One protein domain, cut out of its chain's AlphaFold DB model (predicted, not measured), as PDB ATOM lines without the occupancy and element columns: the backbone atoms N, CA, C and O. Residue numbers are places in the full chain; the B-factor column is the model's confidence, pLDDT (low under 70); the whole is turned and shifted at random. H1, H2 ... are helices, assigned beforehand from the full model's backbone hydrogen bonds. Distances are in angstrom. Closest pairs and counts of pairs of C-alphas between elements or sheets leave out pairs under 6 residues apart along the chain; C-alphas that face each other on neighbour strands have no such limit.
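What this domain is: This is residues 592 to 619 and 795 to 817 of the 817 residues of an uncharacterized protein of Solenopsis invicta (UniProt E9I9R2). A long helix, H1, makes one side of a flat, open figure, and a shorter helix, H2, with a tail after it, leads away from H1 to one side. The middle between them is nearly empty. The printed part has 51 residues with two named helices, H1 then H2, and no named strand; the class is all helix. It is extended, with a radius of gyration of the C-alphas of 18.9 A and spans of 60 by 36 by 7 A.

How they stand to each other: H1, residues 592 to 616, and H2, residues 797 to 811, are apart, with no C-alpha of the one within 8 A of the other. Residues 592 to 597, 603 to 619 and 797 to 817 stand free. In H1 every O i to N i+4 pair is within hydrogen-bond range; in H2 9 of 11 are.

Where its parts are: H1 begins at C-alpha 592 (271.243, 236.469, 75.001) and is 36.1 A long. H2 is 21.7 A long and ends at C-alpha 811 (267.515, 258.659, 44.808).

The domain as a whole: The C-alphas farthest apart, of Asp 619 and Tyr 817, are 60.3 A apart. Residues 620 to 794 are not printed; C-alphas 619 and 795 are 32.0 A apart across this cut. Residues 797 to 817 have pLDDT under 70.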
ATOM      1  N   ARG A 592     271.078 235.665  73.776       93.12
ATOM      2  CA  ARG A 592     271.243 236.469  75.001       93.12
ATOM      3  C   ARG A 592     272.713 236.785  75.307       93.12
ATOM      4  O   ARG A 592     273.017 237.894  75.745       93.12
ATOM      5  N   MET A 593     273.627 235.846  75.061       93.44
ATOM      6  CA  MET A 593     275.064 236.061  75.248       93.44
ATOM      7  C   MET A 593     275.638 237.031  74.207       93.44
ATOM      8  O   MET A 593     276.456 237.872  74.566       93.44
ATOM      9  N   GLN A 594     275.168 236.989  72.956       92.62
ATOM     10  CA  GLN A 594     275.515 237.983  71.932       92.62
ATOM     11  C   GLN A 594     275.042 239.390  72.325       92.62
ATOM     12  O   GLN A 594     275.818 240.340  72.234       92.62
ATOM     13  N   GLN A 595     273.814 239.530  72.839       89.06
ATOM     14  CA  GLN A 595     273.301 240.809  73.350       89.06
ATOM     15  C   GLN A 595     274.143 241.346  74.518       89.06
ATOM     16  O   GLN A 595     274.491 242.527  74.529       89.06
ATOM     17  N   LEU A 596     274.524 240.490  75.474       93.56
ATOM     18  CA  LEU A 596     275.404 240.870  76.585       93.56
ATOM     19  C   LEU A 596     276.812 241.249  76.096       93.56
ATOM     20  O   LEU A 596     277.367 242.255  76.531       93.56
ATOM     21  N   MET A 597     277.380 240.489  75.158       90.94
ATOM     22  CA  MET A 597     278.684 240.781  74.557       90.94
ATOM     23  C   MET A 597     278.671 242.118  73.803       90.94
ATOM     24  O   MET A 597     279.626 242.889  73.920       90.94
ATOM     25  N   LYS A 598     277.573 242.443  73.101       88.38
ATOM     26  CA  LYS A 598     277.379 243.772  72.512       88.38
ATOM     27  C   LYS A 598     277.308 244.854  73.585       88.38
ATOM     28  O   LYS A 598     278.046 245.824  73.477       88.38
ATOM     29  N   GLN A 599     276.522 244.673  74.648       87.75
ATOM     30  CA  GLN A 599     276.467 245.637  75.757       87.75
ATOM     31  C   GLN A 599     277.855 245.892  76.368       87.75
ATOM     32  O   GLN A 599     278.213 247.044  76.589       87.75
ATOM     33  N   VAL A 600     278.673 244.855  76.575       91.44
ATOM     34  CA  VAL A 600     280.055 244.997  77.071       91.44
ATOM     35  C   VAL A 600     280.945 245.763  76.080       91.44
ATOM     36  O   VAL A 600     281.701 246.640  76.501       91.44
ATOM     37  N   LYS A 601     280.842 245.493  74.772       90.81
ATOM     38  CA  LYS A 601     281.568 246.235  73.721       90.81
ATOM     39  C   LYS A 601     281.142 247.709  73.664       90.81
ATOM     40  O   LYS A 601     281.996 248.594  73.609       90.81
ATOM     41  N   ASP A 602     279.840 247.959  73.734       87.44
ATOM     42  CA  ASP A 602     279.228 249.286  73.732       87.44
ATOM     43  C   ASP A 602     279.673 250.090  74.973       87.44
ATOM     44  O   ASP A 602     280.152 251.218  74.842       87.44
ATOM     45  N   PHE A 603     279.626 249.491  76.173       89.75
ATOM     46  CA  PHE A 603     280.151 250.093  77.406       89.75
ATOM     47  C   PHE A 603     281.655 250.373  77.333       89.75
ATOM     48  O   PHE A 603     282.086 251.447  77.753       89.75
ATOM     49  N   LYS A 604     282.457 249.452  76.781       90.94
ATOM     50  CA  LYS A 604     283.904 249.648  76.615       90.94
ATOM     51  C   LYS A 604     284.208 250.869  75.742       90.94
ATOM     52  O   LYS A 604     285.020 251.698  76.141       90.94
ATOM     53  N   MET A 605     283.509 251.041  74.618       87.25
ATOM     54  CA  MET A 605     283.683 252.214  73.752       87.25
ATOM     55  C   MET A 605     283.269 253.529  74.444       87.25
ATOM     56  O   MET A 605     283.933 254.554  74.274       87.25
ATOM     57  N   VAL A 606     282.210 253.514  75.265       89.44
ATOM     58  CA  VAL A 606     281.816 254.673  76.093       89.44
ATOM     59  C   VAL A 606     282.884 255.001  77.144       89.44
ATOM     60  O   VAL A 606     283.210 256.175  77.337       89.44
ATOM     61  N   LEU A 607     283.464 253.984  77.789       90.62
ATOM     62  CA  LEU A 607     284.518 254.142  78.792       90.62
ATOM     63  C   LEU A 607     285.816 254.688  78.178       90.62
ATOM     64  O   LEU A 607     286.351 255.678  78.671       90.62
ATOM     65  N   GLU A 608     286.280 254.119  77.062       90.00
ATOM     66  CA  GLU A 608     287.464 254.597  76.332       90.00
ATOM     67  C   GLU A 608     287.300 256.060  75.894       90.00
ATOM     68  O   GLU A 608     288.205 256.879  76.084       90.00
ATOM     69  N   ARG A 609     286.115 256.437  75.385       86.25
ATOM     70  CA  ARG A 609     285.799 257.832  75.047       86.25
ATOM     71  C   ARG A 609     285.845 258.741  76.282       86.25
ATOM     72  O   ARG A 609     286.412 259.830  76.184       86.25
ATOM     73  N   ASN A 610     285.295 258.299  77.418       86.62
ATOM     74  CA  ASN A 610     285.313 259.045  78.679       86.62
ATOM     75  C   ASN A 610     286.739 259.264  79.195       86.62
ATOM     76  O   ASN A 610     287.093 260.389  79.546       86.62
ATOM     77  N   GLU A 611     287.585 258.233  79.182       88.88
ATOM     78  CA  GLU A 611     288.991 258.384  79.550       88.88
ATOM     79  C   GLU A 611     289.738 259.350  78.621       88.88
ATOM     80  O   GLU A 611     290.563 260.131  79.089       88.88
ATOM     81  N   ILE A 612     289.456 259.327  77.313       87.19
ATOM     82  CA  ILE A 612     290.062 260.244  76.333       87.19
ATOM     83  C   ILE A 612     289.627 261.700  76.563       87.19
ATOM     84  O   ILE A 612     290.419 262.613  76.320       87.19
ATOM     85  N   ASP A 613     288.403 261.951  77.036       84.06
ATOM     86  CA  ASP A 613     287.971 263.306  77.403       84.06
ATOM     87  C   ASP A 613     288.489 263.744  78.778       84.06
ATOM     88  O   ASP A 613     288.884 264.903  78.903       84.06
ATOM     89  N   ARG A 614     288.603 262.828  79.755       85.56
ATOM     90  CA  ARG A 614     289.290 263.069  81.042       85.56
ATOM     91  C   ARG A 614     290.761 263.425  80.826       85.56
ATOM     92  O   ARG A 614     291.221 264.444  81.321       85.56
ATOM     93  N   ARG A 615     291.491 262.632  80.032       85.94
ATOM     94  CA  ARG A 615     292.902 262.891  79.680       85.94
ATOM     95  C   ARG A 615     293.089 264.175  78.862       85.94
ATOM     96  O   ARG A 615     294.167 264.751  78.899       85.94
ATOM     97  N   ALA A 616     292.066 264.627  78.133       84.31
ATOM     98  CA  ALA A 616     292.111 265.879  77.371       84.31
ATOM     99  C   ALA A 616     291.676 267.121  78.173       84.31
ATOM    100  O   ALA A 616     291.943 268.236  77.733       84.31
ATOM    101  N   ASN A 617     290.992 266.949  79.310       80.81
ATOM    102  CA  ASN A 617     290.511 268.028  80.176       80.81
ATOM    103  C   ASN A 617     290.621 267.599  81.657       80.81
ATOM    104  O   ASN A 617     289.588 267.364  82.285       80.81
ATOM    105  N   PRO A 618     291.836 267.462  82.223       77.12
ATOM    106  CA  PRO A 618     292.004 266.995  83.602       77.12
ATOM    107  C   PRO A 618     291.338 267.929  84.627       77.12
ATOM    108  O   PRO A 618     290.702 267.459  85.566       77.12
ATOM    109  N   ASP A 619     291.401 269.241  84.393       76.12
ATOM    110  CA  ASP A 619     290.991 270.279  85.355       76.12
ATOM    111  C   ASP A 619     289.486 270.616  85.310       76.12
ATOM    112  O   ASP A 619     289.043 271.615  85.881       76.12
ATOM    113  N   THR A 795     274.315 252.164  67.334       80.19
ATOM    114  CA  THR A 795     273.401 251.536  66.367       80.19
ATOM    115  C   THR A 795     274.078 250.341  65.698       80.19
ATOM    116  O   THR A 795     275.229 250.433  65.262       80.19
ATOM    117  N   ASP A 796     273.368 249.222  65.617       73.56
ATOM    118  CA  ASP A 796     273.871 247.977  65.045       73.56
ATOM    119  C   ASP A 796     274.201 248.159  63.547       73.56
ATOM    120  O   ASP A 796     273.446 248.786  62.800       73.56
ATOM    121  N   GLU A 797     275.333 247.615  63.081       64.50
ATOM    122  CA  GLU A 797     275.805 247.814  61.694       64.50
ATOM    123  C   GLU A 797     274.807 247.292  60.645       64.50
ATOM    124  O   GLU A 797     274.650 247.872  59.571       64.50
ATOM    125  N   GLU A 798     274.044 246.246  60.974       59.78
ATOM    126  CA  GLU A 798     272.953 245.756  60.127       59.78
ATOM    127  C   GLU A 798     271.834 246.806  59.957       59.78
ATOM    128  O   GLU A 798     271.249 246.931  58.880       59.78
ATOM    129  N   GLU A 799     271.549 247.605  60.988       62.12
ATOM    130  CA  GLU A 799     270.530 248.662  60.956       62.12
ATOM    131  C   GLU A 799     271.035 249.943  60.281       62.12
ATOM    132  O   GLU A 799     270.297 250.547  59.495       62.12
ATOM    133  N   LYS A 800     272.314 250.302  60.479       63.03
ATOM    134  CA  LYS A 800     273.003 251.341  59.689       63.03
ATOM    135  C   LYS A 800     272.911 251.031  58.189       63.03
ATOM    136  O   LYS A 800     272.489 251.881  57.400       63.03
ATOM    137  N   ASN A 801     273.194 249.785  57.804       58.28
ATOM    138  CA  ASN A 801     273.097 249.327  56.418       58.28
ATOM    139  C   ASN A 801     271.652 249.344  55.882       58.28
ATOM    140  O   ASN A 801     271.415 249.854  54.784       58.28
ATOM    141  N   LYS A 802     270.658 248.889  56.662       57.72
ATOM    142  CA  LYS A 802     269.226 248.994  56.293       57.72
ATOM    143  C   LYS A 802     268.790 250.446  56.039       57.72
ATOM    144  O   LYS A 802     268.014 250.690  55.115       57.72
ATOM    145  N   CYS A 803     269.308 251.408  56.808       52.69
ATOM    146  CA  CYS A 803     269.029 252.835  56.620       52.69
ATOM    147  C   CYS A 803     269.679 253.409  55.341       52.69
ATOM    148  O   CYS A 803     269.061 254.200  54.629       52.69
ATOM    149  N   MET A 804     270.884 252.956  54.980       51.53
ATOM    150  CA  MET A 804     271.521 253.323  53.704       51.53
ATOM    151  C   MET A 804     270.709 252.856  52.482       51.53
ATOM    152  O   MET A 804     270.540 253.604  51.516       51.53
ATOM    153  N   PHE A 805     270.151 251.641  52.526       49.16
ATOM    154  CA  PHE A 805     269.377 251.084  51.409       49.16
ATOM    155  C   PHE A 805     268.092 251.871  51.089       49.16
ATOM    156  O   PHE A 805     267.735 252.000  49.914       49.16
ATOM    157  N   THR A 806     267.403 252.447  52.082       47.22
ATOM    158  CA  THR A 806     266.207 253.279  51.833       47.22
ATOM    159  C   THR A 806     266.551 254.643  51.221       47.22
ATOM    160  O   THR A 806     265.807 255.127  50.360       47.22
ATOM    161  N   TYR A 807     267.710 255.220  51.553       46.50
ATOM    162  CA  TYR A 807     268.223 256.414  50.870       46.50
ATOM    163  C   TYR A 807     268.616 256.125  49.412       46.50
ATOM    164  O   TYR A 807     268.171 256.832  48.506       46.50
ATOM    165  N   PHE A 808     269.359 255.049  49.135       44.19
ATOM    166  CA  PHE A 808     269.706 254.696  47.749       44.19
ATOM    167  C   PHE A 808     268.486 254.334  46.883       44.19
ATOM    168  O   PHE A 808     268.466 254.639  45.689       44.19
ATOM    169  N   SER A 809     267.444 253.738  47.472       39.56
ATOM    170  CA  SER A 809     266.197 253.417  46.765       39.56
ATOM    171  C   SER A 809     265.419 254.668  46.325       39.56
ATOM    172  O   SER A 809     264.889 254.708  45.213       39.56
ATOM    173  N   THR A 810     265.400 255.725  47.146       41.75
ATOM    174  CA  THR A 810     264.684 256.973  46.816       41.75
ATOM    175  C   THR A 810     265.417 257.816  45.769       41.75
ATOM    176  O   THR A 810     264.784 258.266  44.812       41.75
ATOM    177  N   TYR A 811     266.747 257.949  45.844       42.50
ATOM    178  CA  TYR A 811     267.515 258.659  44.808       42.50
ATOM    179  C   TYR A 811     267.450 257.990  43.424       42.50
ATOM    180  O   TYR A 811     267.486 258.682  42.404       42.50
ATOM    181  N   ARG A 812     267.283 256.661  43.357       38.38
ATOM    182  CA  ARG A 812     267.176 255.927  42.082       38.38
ATOM    183  C   ARG A 812     265.866 256.185  41.318       38.38
ATOM    184  O   ARG A 812     265.800 255.861  40.134       38.38
ATOM    185  N   PHE A 813     264.858 256.790  41.950       38.69
ATOM    186  CA  PHE A 813     263.572 257.122  41.318       38.69
ATOM    187  C   PHE A 813     263.498 258.529  40.698       38.69
ATOM    188  O   PHE A 813     262.552 258.812  39.970       38.69
ATOM    189  N   ILE A 814     264.480 259.403  40.950       46.31
ATOM    190  CA  ILE A 814     264.434 260.818  40.523       46.31
ATOM    191  C   ILE A 814     265.068 261.039  39.133       46.31
ATOM    192  O   ILE A 814     264.772 262.027  38.471       46.31
ATOM    193  N   TYR A 815     265.871 260.093  38.635       40.84
ATOM    194  CA  TYR A 815     266.541 260.165  37.325       40.84
ATOM    195  C   TYR A 815     265.871 259.302  36.242       40.84
ATOM    196  O   TYR A 815     266.548 258.586  35.499       40.84
ATOM    197  N   LYS A 816     264.530 259.319  36.167       42.41
ATOM    198  CA  LYS A 816     263.801 258.608  35.102       42.41
ATOM    199  C   LYS A 816     262.443 259.209  34.694       42.41
ATOM    200  O   LYS A 816     261.467 258.477  34.552       42.41
ATOM    201  N   TYR A 817     262.433 260.517  34.446       39.47
ATOM    202  CA  TYR A 817     261.483 261.214  33.568       39.47
ATOM    203  C   TYR A 817     262.244 262.239  32.722       39.47
ATOM    204  O   TYR A 817     263.256 262.755  33.247       39.47
TER     205      TYR A 817